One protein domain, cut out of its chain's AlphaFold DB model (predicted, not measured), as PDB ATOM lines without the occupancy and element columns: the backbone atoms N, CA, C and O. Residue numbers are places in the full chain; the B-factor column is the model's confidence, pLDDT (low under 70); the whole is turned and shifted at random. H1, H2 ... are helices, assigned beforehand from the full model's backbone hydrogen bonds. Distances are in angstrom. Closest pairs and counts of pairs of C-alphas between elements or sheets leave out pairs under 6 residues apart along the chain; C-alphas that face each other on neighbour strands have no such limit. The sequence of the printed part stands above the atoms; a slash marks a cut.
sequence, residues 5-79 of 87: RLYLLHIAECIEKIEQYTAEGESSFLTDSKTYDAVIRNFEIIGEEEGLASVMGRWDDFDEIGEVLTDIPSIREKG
ATOM      1  N   ARG A   5     -33.859  21.963 -43.738       80.06
ATOM      2  CA  ARG A   5     -33.911  23.242 -43.020       80.06
ATOM      3  C   ARG A   5     -32.820  23.380 -41.966       80.06
ATOM      4  O   ARG A   5     -32.265  24.462 -41.819       80.06
ATOM      5  N   LEU A   6     -32.512  22.304 -41.242       81.88
ATOM      6  CA  LEU A   6     -31.437  22.296 -40.251       81.88
ATOM      7  C   LEU A   6     -30.074  22.452 -40.932       81.88
ATOM      8  O   LEU A   6     -29.206  23.146 -40.415       81.88
ATOM      9  N   TYR A   7     -29.908  21.852 -42.112       80.38
ATOM     10  CA  TYR A   7     -28.686  21.997 -42.894       80.38
ATOM     11  C   TYR A   7     -28.505  23.428 -43.427       80.38
ATOM     12  O   TYR A   7     -27.442  24.015 -43.251       80.38
ATOM     13  N   LEU A   8     -29.560  24.029 -43.987       82.12
ATOM     14  CA  LEU A   8     -29.536  25.433 -44.414       82.12
ATOM     15  C   LEU A   8     -29.260  26.395 -43.251       82.12
ATOM     16  O   LEU A   8     -28.531  27.368 -43.424       82.12
ATOM     17  N   LEU A   9     -29.810  26.113 -42.066       87.19
ATOM     18  CA  LEU A   9     -29.531  26.897 -40.863       87.19
ATOM     19  C   LEU A   9     -28.052  26.798 -40.465       87.19
ATOM     20  O   LEU A   9     -27.422  27.822 -40.229       87.19
ATOM     21  N   HIS A  10     -27.476  25.594 -40.467       84.81
ATOM     22  CA  HIS A  10     -26.045  25.407 -40.212       84.81
ATOM     23  C   HIS A  10     -25.158  26.116 -41.247       84.81
ATOM     24  O   HIS A  10     -24.143  26.695 -40.866       84.81
ATOM     25  N   ILE A  11     -25.527  26.110 -42.536       85.69
ATOM     26  CA  ILE A  11     -24.803  26.877 -43.562       85.69
ATOM     27  C   ILE A  11     -24.834  28.369 -43.224       85.69
ATOM     28  O   ILE A  11     -23.788  29.015 -43.238       85.69
ATOM     29  N   ALA A  12     -26.008  28.910 -42.891       88.94
ATOM     30  CA  ALA A  12     -26.153  30.320 -42.539       88.94
ATOM     31  C   ALA A  12     -25.287  30.701 -41.324       88.94
ATOM     32  O   ALA A  12     -24.586  31.709 -41.364       88.94
ATOM     33  N   GLU A  13     -25.258  29.860 -40.286       93.12
ATOM     34  CA  GLU A  13     -24.397  30.056 -39.111       93.12
ATOM     35  C   GLU A  13     -22.899  30.018 -39.457       93.12
ATOM     36  O   GLU A  13     -22.103  30.754 -38.870       93.12
ATOM     37  N   CYS A  14     -22.488  29.157 -40.393       92.00
ATOM     38  CA  CYS A  14     -21.099  29.092 -40.850       92.00
ATOM     39  C   CYS A  14     -20.705  30.360 -41.618       92.00
ATOM     40  O   CYS A  14     -19.619  30.893 -41.390       92.00
ATOM     41  N   ILE A  15     -21.590  30.868 -42.483       91.31
ATOM     42  CA  ILE A  15     -21.379  32.122 -43.219       91.31
ATOM     43  C   ILE A  15     -21.237  33.293 -42.241       91.31
ATOM     44  O   ILE A  15     -20.264  34.037 -42.331       91.31
ATOM     45  N   GLU A  16     -22.130  33.407 -41.256       96.12
ATOM     46  CA  GLU A  16     -22.075  34.480 -40.256       96.12
ATOM     47  C   GLU A  16     -20.751  34.462 -39.469       96.12
ATOM     48  O   GLU A  16     -20.133  35.504 -39.243       96.12
ATOM     49  N   LYS A  17     -20.252  33.276 -39.099       93.94
ATOM     50  CA  LYS A  17     -18.937  33.139 -38.448       93.94
ATOM     51  C   LYS A  17     -17.793  33.575 -39.356       93.94
ATOM     52  O   LYS A  17     -16.878  34.241 -38.883       93.94
ATOM     53  N   ILE A  18     -17.828  33.210 -40.638       90.44
ATOM     54  CA  ILE A  18     -16.803  33.620 -41.607       90.44
ATOM     55  C   ILE A  18     -16.777  35.146 -41.732       90.44
ATOM     56  O   ILE A  18     -15.702  35.742 -41.666       90.44
ATOM     57  N   GLU A  19     -17.940  35.790 -41.848       93.38
ATOM     58  CA  GLU A  19     -18.043  37.253 -41.895       93.38
ATOM     59  C   GLU A  19     -17.470  37.894 -40.624       93.38
ATOM     60  O   GLU A  19     -16.679  38.832 -40.706       93.38
ATOM     61  N   GLN A  20     -17.787  37.348 -39.445       94.00
ATOM     62  CA  GLN A  20     -17.252  37.841 -38.172       94.00
ATOM     63  C   GLN A  20     -15.727  37.686 -38.072       94.00
ATOM     64  O   GLN A  20     -15.039  38.622 -37.671       94.00
ATOM     65  N   TYR A  21     -15.183  36.530 -38.456       90.94
ATOM     66  CA  TYR A  21     -13.745  36.240 -38.397       90.94
ATOM     67  C   TYR A  21     -12.920  37.036 -39.409       90.94
ATOM     68  O   TYR A  21     -11.725  37.240 -39.211       90.94
ATOM     69  N   THR A  22     -13.549  37.505 -40.483       89.31
ATOM     70  CA  THR A  22     -12.888  38.294 -41.532       89.31
ATOM     71  C   THR A  22     -13.161  39.799 -41.419       89.31
ATOM     72  O   THR A  22     -12.556  40.581 -42.154       89.31
ATOM     73  N   ALA A  23     -13.995  40.232 -40.463       93.06
ATOM     74  CA  ALA A  23     -14.428  41.623 -40.298       93.06
ATOM     75  C   ALA A  23     -13.284  42.620 -40.034       93.06
ATOM     76  O   ALA A  23     -13.379  43.787 -40.410       93.06
ATOM     77  N   GLU A  24     -12.192  42.174 -39.408       87.00
ATOM     78  CA  GLU A  24     -11.015  43.010 -39.128       87.00
ATOM     79  C   GLU A  24     -10.101  43.219 -40.351       87.00
ATOM     80  O   GLU A  24      -9.127  43.974 -40.291       87.00
ATOM     81  N   GLY A  25     -10.425  42.581 -41.478       83.44
ATOM     82  CA  GLY A  25      -9.717  42.718 -42.741       83.44
ATOM     83  C   GLY A  25      -8.519  41.780 -42.903       83.44
ATOM     84  O   GLY A  25      -8.075  41.088 -41.985       83.44
ATOM     85  N   GLU A  26      -7.980  41.778 -44.122       76.25
ATOM     86  CA  GLU A  26      -6.973  40.821 -44.595       76.25
ATOM     87  C   GLU A  26      -5.710  40.780 -43.724       76.25
ATOM     88  O   GLU A  26      -5.204  39.704 -43.416       76.25
ATOM     89  N   SER A  27      -5.218  41.936 -43.269       74.62
ATOM     90  CA  SER A  27      -3.995  41.978 -42.464       74.62
ATOM     91  C   SER A  27      -4.164  41.303 -41.102       74.62
ATOM     92  O   SER A  27      -3.222  40.657 -40.656       74.62
ATOM     93  N   SER A  28      -5.318  41.450 -40.438       76.75
ATOM     94  CA  SER A  28      -5.575  40.777 -39.153       76.75
ATOM     95  C   SER A  28      -5.723  39.272 -39.393       76.75
ATOM     96  O   SER A  28      -5.015  38.461 -38.790       76.75
ATOM     97  N   PHE A  29      -6.516  38.913 -40.407       73.75
ATOM     98  CA  PHE A  29      -6.775  37.537 -40.823       73.75
ATOM     99  C   PHE A  29      -5.505  36.736 -41.156       73.75
ATOM    100  O   PHE A  29      -5.332  35.621 -40.669       73.75
ATOM    101  N   LEU A  30      -4.583  37.298 -41.944       73.06
ATOM    102  CA  LEU A  30      -3.356  36.602 -42.358       73.06
ATOM    103  C   LEU A  30      -2.333  36.445 -41.225       73.06
ATOM    104  O   LEU A  30      -1.454  35.584 -41.302       73.06
ATOM    105  N   THR A  31      -2.425  37.269 -40.179       79.62
ATOM    106  CA  THR A  31      -1.517  37.197 -39.023       79.62
ATOM    107  C   THR A  31      -2.003  36.256 -37.926       79.62
ATOM    108  O   THR A  31      -1.186  35.781 -37.134       79.62
ATOM    109  N   ASP A  32      -3.298  35.929 -37.904       83.94
ATOM    110  CA  ASP A  32      -3.881  34.985 -36.957       83.94
ATOM    111  C   ASP A  32      -4.205  33.643 -37.624       83.94
ATOM    112  O   ASP A  32      -5.280  33.417 -38.185       83.94
ATOM    113  N   SER A  33      -3.276  32.694 -37.482       82.44
ATOM    114  CA  SER A  33      -3.438  31.345 -38.025       82.44
ATOM    115  C   SER A  33      -4.662  30.608 -37.472       82.44
ATOM    116  O   SER A  33      -5.196  29.744 -38.157       82.44
ATOM    117  N   LYS A  34      -5.123  30.921 -36.251       85.81
ATOM    118  CA  LYS A  34      -6.316  30.272 -35.684       85.81
ATOM    119  C   LYS A  34      -7.580  30.760 -36.373       85.81
ATOM    120  O   LYS A  34      -8.468  29.958 -36.640       85.81
ATOM    121  N   THR A  35      -7.646  32.058 -36.648       84.62
ATOM    122  CA  THR A  35      -8.757  32.658 -37.387       84.62
ATOM    123  C   THR A  35      -8.787  32.120 -38.818       84.62
ATOM    124  O   THR A  35      -9.852  31.721 -39.289       84.62
ATOM    125  N   TYR A  36      -7.625  31.971 -39.464       79.00
ATOM    126  CA  TYR A  36      -7.514  31.287 -40.757       79.00
ATOM    127  C   TYR A  36      -8.069  29.854 -40.713       79.00
ATOM    128  O   TYR A  36      -8.975  29.517 -41.478       79.00
ATOM    129  N   ASP A  37      -7.590  29.021 -39.783       82.50
ATOM    130  CA  ASP A  37      -8.039  27.629 -39.648       82.50
ATOM    131  C   ASP A  37      -9.548  27.537 -39.343       82.50
ATOM    132  O   ASP A  37     -10.246  26.671 -39.875       82.50
ATOM    133  N   ALA A  38     -10.077  28.453 -38.523       87.44
ATOM    134  CA  ALA A  38     -11.500  28.523 -38.203       87.44
ATOM    135  C   ALA A  38     -12.356  28.874 -39.430       87.44
ATOM    136  O   ALA A  38     -13.416  28.277 -39.625       87.44
ATOM    137  N   VAL A  39     -11.910  29.808 -40.273       84.38
ATOM    138  CA  VAL A  39     -12.602  30.164 -41.522       84.38
ATOM    139  C   VAL A  39     -12.615  28.984 -42.491       84.38
ATOM    140  O   VAL A  39     -13.683  28.621 -42.985       84.38
ATOM    141  N   ILE A  40     -11.473  28.320 -42.697       83.44
ATOM    142  CA  ILE A  40     -11.394  27.126 -43.554       83.44
ATOM    143  C   ILE A  40     -12.330  26.027 -43.048       83.44
ATOM    144  O   ILE A  40     -13.074  25.449 -43.838       83.44
ATOM    145  N   ARG A  41     -12.384  25.787 -41.732       85.00
ATOM    146  CA  ARG A  41     -13.290  24.782 -41.166       85.00
ATOM    147  C   ARG A  41     -14.768  25.096 -41.425       85.00
ATOM    148  O   ARG A  41     -15.540  24.174 -41.671       85.00
ATOM    149  N   ASN A  42     -15.177  26.365 -41.373       87.38
ATOM    150  CA  ASN A  42     -16.557  26.749 -41.699       87.38
ATOM    151  C   ASN A  42     -16.865  26.518 -43.189       87.38
ATOM    152  O   ASN A  42     -17.946  26.028 -43.502       87.38
ATOM    153  N   PHE A  43     -15.914  26.773 -44.094       82.81
ATOM    154  CA  PHE A  43     -16.070  26.419 -45.510       82.81
ATOM    155  C   PHE A  43     -16.169  24.906 -45.737       82.81
ATOM    156  O   PHE A  43     -17.016  24.468 -46.508       82.81
ATOM    157  N   GLU A  44     -15.373  24.096 -45.035       81.56
ATOM    158  CA  GLU A  44     -15.476  22.631 -45.104       81.56
ATOM    159  C   GLU A  44     -16.844  22.116 -44.632       81.56
ATOM    160  O   GLU A  44     -17.380  21.190 -45.228       81.56
ATOM    161  N   ILE A  45     -17.417  22.705 -43.574       83.56
ATOM    162  CA  ILE A  45     -18.749  22.334 -43.067       83.56
ATOM    163  C   ILE A  45     -19.836  22.674 -44.095       83.56
ATOM    164  O   ILE A  45     -20.753  21.881 -44.306       83.56
ATOM    165  N   ILE A  46     -19.727  23.832 -44.754       82.38
ATOM    166  CA  ILE A  46     -20.630  24.214 -45.850       82.38
ATOM    167  C   ILE A  46     -20.471  23.248 -47.033       82.38
ATOM    168  O   ILE A  46     -21.465  22.847 -47.631       82.38
ATOM    169  N   GLY A  47     -19.236  22.858 -47.353       72.19
ATOM    170  CA  GLY A  47     -18.897  21.947 -48.446       72.19
ATOM    171  C   GLY A  47     -19.123  20.462 -48.150       72.19
ATOM    172  O   GLY A  47     -18.886  19.638 -49.028       72.19
ATOM    173  N   GLU A  48     -19.555  20.091 -46.940       76.38
ATOM    174  CA  GLU A  48     -19.791  18.693 -46.577       76.38
ATOM    175  C   GLU A  48     -20.953  18.144 -47.433       76.38
ATOM    176  O   GLU A  48     -22.129  18.454 -47.212       76.38
ATOM    177  N   GLU A  49     -20.588  17.367 -48.465       55.59
ATOM    178  CA  GLU A  49     -21.404  17.070 -49.652       55.59
ATOM    179  C   GLU A  49     -22.797  16.494 -49.365       55.59
ATOM    180  O   GLU A  49     -23.709  16.697 -50.162       55.59
ATOM    181  N   GLU A  50     -23.017  15.795 -48.245       58.31
ATOM    182  CA  GLU A  50     -24.292  15.103 -48.004       58.31
ATOM    183  C   GLU A  50     -25.496  16.047 -47.906       58.31
ATOM    184  O   GLU A  50     -26.593  15.703 -48.348       58.31
ATOM    185  N   GLY A  51     -25.326  17.216 -47.286       62.00
ATOM    186  CA  GLY A  51     -26.416  18.183 -47.182       62.00
ATOM    187  C   GLY A  51     -26.491  19.074 -48.413       62.00
ATOM    188  O   GLY A  51     -27.589  19.353 -48.899       62.00
ATOM    189  N   LEU A  52     -25.329  19.459 -48.948       56.44
ATOM    190  CA  LEU A  52     -25.235  20.339 -50.099       56.44
ATOM    191  C   LEU A  52     -25.818  19.639 -51.319       56.44
ATOM    192  O   LEU A  52     -26.792  20.134 -51.850       56.44
ATOM    193  N   ALA A  53     -25.379  18.431 -51.679       56.19
ATOM    194  CA  ALA A  53     -25.935  17.681 -52.809       56.19
ATOM    195  C   ALA A  53     -27.443  17.389 -52.662       56.19
ATOM    196  O   ALA A  53     -28.176  17.398 -53.651       56.19
ATOM    197  N   SER A  54     -27.941  17.186 -51.434       60.72
ATOM    198  CA  SER A  54     -29.377  16.988 -51.172       60.72
ATOM    199  C   SER A  54     -30.210  18.246 -51.436       60.72
ATOM    200  O   SER A  54     -31.349  18.139 -51.887       60.72
ATOM    201  N   VAL A  55     -29.670  19.430 -51.139       59.12
ATOM    202  CA  VAL A  55     -30.316  20.725 -51.414       59.12
ATOM    203  C   VAL A  55     -30.088  21.147 -52.871       59.12
ATOM    204  O   VAL A  55     -30.995  21.662 -53.524       59.12
ATOM    205  N   MET A  56     -28.890  20.879 -53.382       57.16
ATOM    206  CA  MET A  56     -28.343  21.369 -54.640       57.16
ATOM    207  C   MET A  56     -28.685  20.514 -55.853       57.16
ATOM    208  O   MET A  56     -28.745  21.058 -56.945       57.16
ATOM    209  N   GLY A  57     -29.044  19.234 -55.695       56.53
ATOM    210  CA  GLY A  57     -29.564  18.395 -56.789       56.53
ATOM    211  C   GLY A  57     -30.869  18.906 -57.433       56.53
ATOM    212  O   GLY A  57     -31.479  18.213 -58.242       56.53
ATOM    213  N   ARG A  58     -31.329  20.099 -57.039       56.94
ATOM    214  CA  ARG A  58     -32.487  20.836 -57.555       56.94
ATOM    215  C   ARG A  58     -32.108  22.178 -58.207       56.94
ATOM    216  O   ARG A  58     -33.014  22.904 -58.612       56.94
ATOM    217  N   TRP A  59     -30.822  22.528 -58.259       55.38
ATOM    218  CA  TRP A  59     -30.275  23.795 -58.757       55.38
ATOM    219  C   TRP A  59     -29.124  23.486 -59.725       55.38
ATOM    220  O   TRP A  59     -28.065  23.031 -59.307       55.38
ATOM    221  N   ASP A  60     -29.359  23.724 -61.017       53.06
ATOM    222  CA  ASP A  60     -28.517  23.263 -62.133       53.06
ATOM    223  C   ASP A  60     -27.125  23.944 -62.240       53.06
ATOM    224  O   ASP A  60     -26.290  23.483 -63.008       53.06
ATOM    225  N   ASP A  61     -26.838  25.007 -61.475       54.81
ATOM    226  CA  ASP A  61     -25.638  25.859 -61.643       54.81
ATOM    227  C   ASP A  61     -24.478  25.573 -60.655       54.81
ATOM    228  O   ASP A  61     -23.557  26.377 -60.521       54.81
ATOM    229  N   PHE A  62     -24.504  24.470 -59.896       53.84
ATOM    230  CA  PHE A  62     -23.564  24.275 -58.770       53.84
ATOM    231  C   PHE A  62     -22.336  23.410 -59.048       53.84
ATOM    232  O   PHE A  62     -21.420  23.380 -58.219       53.84
ATOM    233  N   ASP A  63     -22.286  22.744 -60.201       53.59
ATOM    234  CA  ASP A  63     -21.119  21.958 -60.622       53.59
ATOM    235  C   ASP A  63     -19.847  22.831 -60.670       53.59
ATOM    236  O   ASP A  63     -18.757  22.382 -60.319       53.59
ATOM    237  N   GLU A  64     -20.001  24.124 -60.978       56.31
ATOM    238  CA  GLU A  64     -18.916  25.112 -61.028       56.31
ATOM    239  C   GLU A  64     -18.289  25.402 -59.647       56.31
ATOM    240  O   GLU A  64     -17.089  25.653 -59.543       56.31
ATOM    241  N   ILE A  65     -19.070  25.342 -58.558       54.16
ATOM    242  CA  ILE A  65     -18.575  25.619 -57.196       54.16
ATOM    243  C   ILE A  65     -17.795  24.421 -56.642       54.16
ATOM    244  O   ILE A  65     -16.799  24.610 -55.941       54.16
ATOM    245  N   GLY A  66     -18.207  23.196 -56.985       52.81
ATOM    246  CA  GLY A  66     -17.490  21.975 -56.608       52.81
ATOM    247  C   GLY A  66     -16.049  21.966 -57.125       52.81
ATOM    248  O   GLY A  66     -15.128  21.678 -56.357       52.81
ATOM    249  N   GLU A  67     -15.841  22.382 -58.380       55.94
ATOM    250  CA  GLU A  67     -14.505  22.489 -58.987       55.94
ATOM    251  C   GLU A  67     -13.609  23.515 -58.267       55.94
ATOM    252  O   GLU A  67     -12.430  23.254 -58.010       55.94
ATOM    253  N   VAL A  68     -14.168  24.658 -57.856       56.12
ATOM    254  CA  VAL A  68     -13.429  25.692 -57.110       56.12
ATOM    255  C   VAL A  68     -13.025  25.203 -55.713       56.12
ATOM    256  O   VAL A  68     -11.921  25.493 -55.247       56.12
ATOM    257  N   LEU A  69     -13.888  24.437 -55.038       51.56
ATOM    258  CA  LEU A  69     -13.600  23.893 -53.707       51.56
ATOM    259  C   LEU A  69     -12.542  22.780 -53.748       51.56
ATOM    260  O   LEU A  69     -11.732  22.677 -52.823       51.56
ATOM    261  N   THR A  70     -12.479  21.988 -54.824       55.66
ATOM    262  CA  THR A  70     -11.423  20.974 -54.995       55.66
ATOM    263  C   THR A  70     -10.011  21.552 -55.113       55.66
ATOM    264  O   THR A  70      -9.050  20.843 -54.817       55.66
ATOM    265  N   ASP A  71      -9.872  22.838 -55.448       57.44
ATOM    266  CA  ASP A  71      -8.587  23.547 -55.561       57.44
ATOM    267  C   ASP A  71      -8.093  24.168 -54.233       57.44
ATOM    268  O   ASP A  71      -6.969  24.684 -54.153       57.44
ATOM    269  N   ILE A  72      -8.873  24.077 -53.146       56.38
ATOM    270  CA  ILE A  72      -8.480  24.555 -51.804       56.38
ATOM    271  C   ILE A  72      -7.110  24.010 -51.340       56.38
ATOM    272  O   ILE A  72      -6.318  24.790 -50.794       56.38
ATOM    273  N   PRO A  73      -6.746  22.728 -51.563       55.28
ATOM    274  CA  PRO A  73      -5.418  22.216 -51.220       55.28
ATOM    275  C   PRO A  73      -4.276  22.970 -51.920       55.28
ATOM    276  O   PRO A  73      -3.235  23.213 -51.308       55.28
ATOM    277  N   SER A  74      -4.472  23.403 -53.167       55.28
ATOM    278  CA  SER A  74      -3.484  24.173 -53.932       55.28
ATOM    279  C   SER A  74      -3.394  25.631 -53.475       55.28
ATOM    280  O   SER A  74      -2.310  26.217 -53.490       55.28
ATOM    281  N   ILE A  75      -4.499  26.219 -53.005       56.75
ATOM    282  CA  ILE A  75      -4.497  27.535 -52.341       56.75
ATOM    283  C   ILE A  75      -3.706  27.461 -51.025       56.75
ATOM    284  O   ILE A  75      -2.889  28.336 -50.741       56.75
ATOM    285  N   ARG A  76      -3.869  26.374 -50.264       51.75
ATOM    286  CA  ARG A  76      -3.123  26.112 -49.025       51.75
ATOM    287  C   ARG A  76      -1.616  25.941 -49.261       51.75
ATOM    288  O   ARG A  76      -0.825  26.345 -48.412       51.75
ATOM    289  N   GLU A  77      -1.213  25.390 -50.404       53.72
ATOM    290  CA  GLU A  77       0.197  25.265 -50.793       53.72
ATOM    291  C   GLU A  77       0.795  26.614 -51.241       53.72
ATOM    292  O   GLU A  77       1.904  26.972 -50.843       53.72
ATOM    293  N   LYS A  78       0.030  27.424 -51.989       54.03
ATOM    294  CA  LYS A  78       0.446  28.768 -52.438       54.03
ATOM    295  C   LYS A  78       0.457  29.819 -51.320       54.03
ATOM    296  O   LYS A  78       1.255  30.751 -51.385       54.03
ATOM    297  N   GLY A  79      -0.365  29.659 -50.281       50.75
ATOM    298  CA  GLY A  79      -0.339  30.486 -49.065       50.75
ATOM    299  C   GLY A  79       0.870  30.226 -48.153       50.75
ATOM    300  O   GLY A  79       1.085  30.943 -47.177       50.75
TER     301      GLY A  79
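What this domain is: This is residues 5 to 79 of the 87 residues of an uncharacterized protein of Deltaproteobacteria bacterium (UniProt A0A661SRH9). Two helices, H1 and H3, run side by side in opposite ways, with the short H2 at the turn between them and H4 beyond the other end of H3. From there the chain folds back through a loop, and H5 and H6 form a loose arm on the other side of H3 from H1, separated from both by a gap. The printed part has 75 residues, with six named helices, H1 to H6 in order along the chain, and no named strand; the class is all helix. The whole is only just loose, close to compact, with a radius of gyration of the C-alphas of 13.7 A and spans of 39 by 27 by 16 A.

How they stand to each other: H1, residues 5 to 22, touches H3, residues 33 to 46, at a shallow tilt of 22 degrees, opposite ways; their closest C-alphas, those of Cys 14 and Asn 42, are 5.2 A apart. H2, residues 26 to 31, is close to H1 but not clearly touching, about perpendicular at 85 degrees, with the closest C-alphas, Thr 22 and Phe 29, 6.2 A apart. H2 and H3 only just touch, with 3 pairs of C-alphas within 8 A, and only at the corner; H3 does so with residues 35 to 36 alone, and the closest C-alphas, Phe 29 and Thr 35, are 6.3 A apart. H4, residues 49 to 56, is close to H1 but not clearly touching, with the C-alphas of Tyr 7 and Gly 51 closest at 6.2 A. H4 is also close to H3 but not clearly touching, at a steep tilt of 56 degrees, the same way; the closest C-alphas, Ile 46 and Leu 52, are 7.4 A apart. H5, residues 63 to 70, is apart from H1, H2, H3 and H4. H6, residues 72 to 78, is apart from H1, H2, H3 and H4, and meets H5 only through their link. In H1, H3 and H6 every O i to N i+4 pair is within hydrogen-bond range; in H2 it is 1 of 2, in H4 3 of 4 and in H5 2 of 4.

Where its parts are: H1 begins at C-alpha 5, (-33.911, 23.242, -43.020), and is 25.9 A long from first to last C-alpha. H2 has six residues, and H3 is 20.2 A long, ending at C-alpha 46, (-20.630, 24.214, -45.850). H4 and H5 have eight residues each. H6, seven residues, ends at C-alpha 78, (0.446, 28.768, -52.438).

The domain as a whole: The two C-alphas farthest apart, those of Thr 31 and Arg 58, are 39.6 A from each other. The printed part has no cut and no long link; H4 to H5, with 6 residues between them, is short, and the other links are tight. Residues 56 to 61, of which 56 belongs to H4, stand free. The mean pLDDT of the printed part is 72.6, and residues 49 to 79 are under 70.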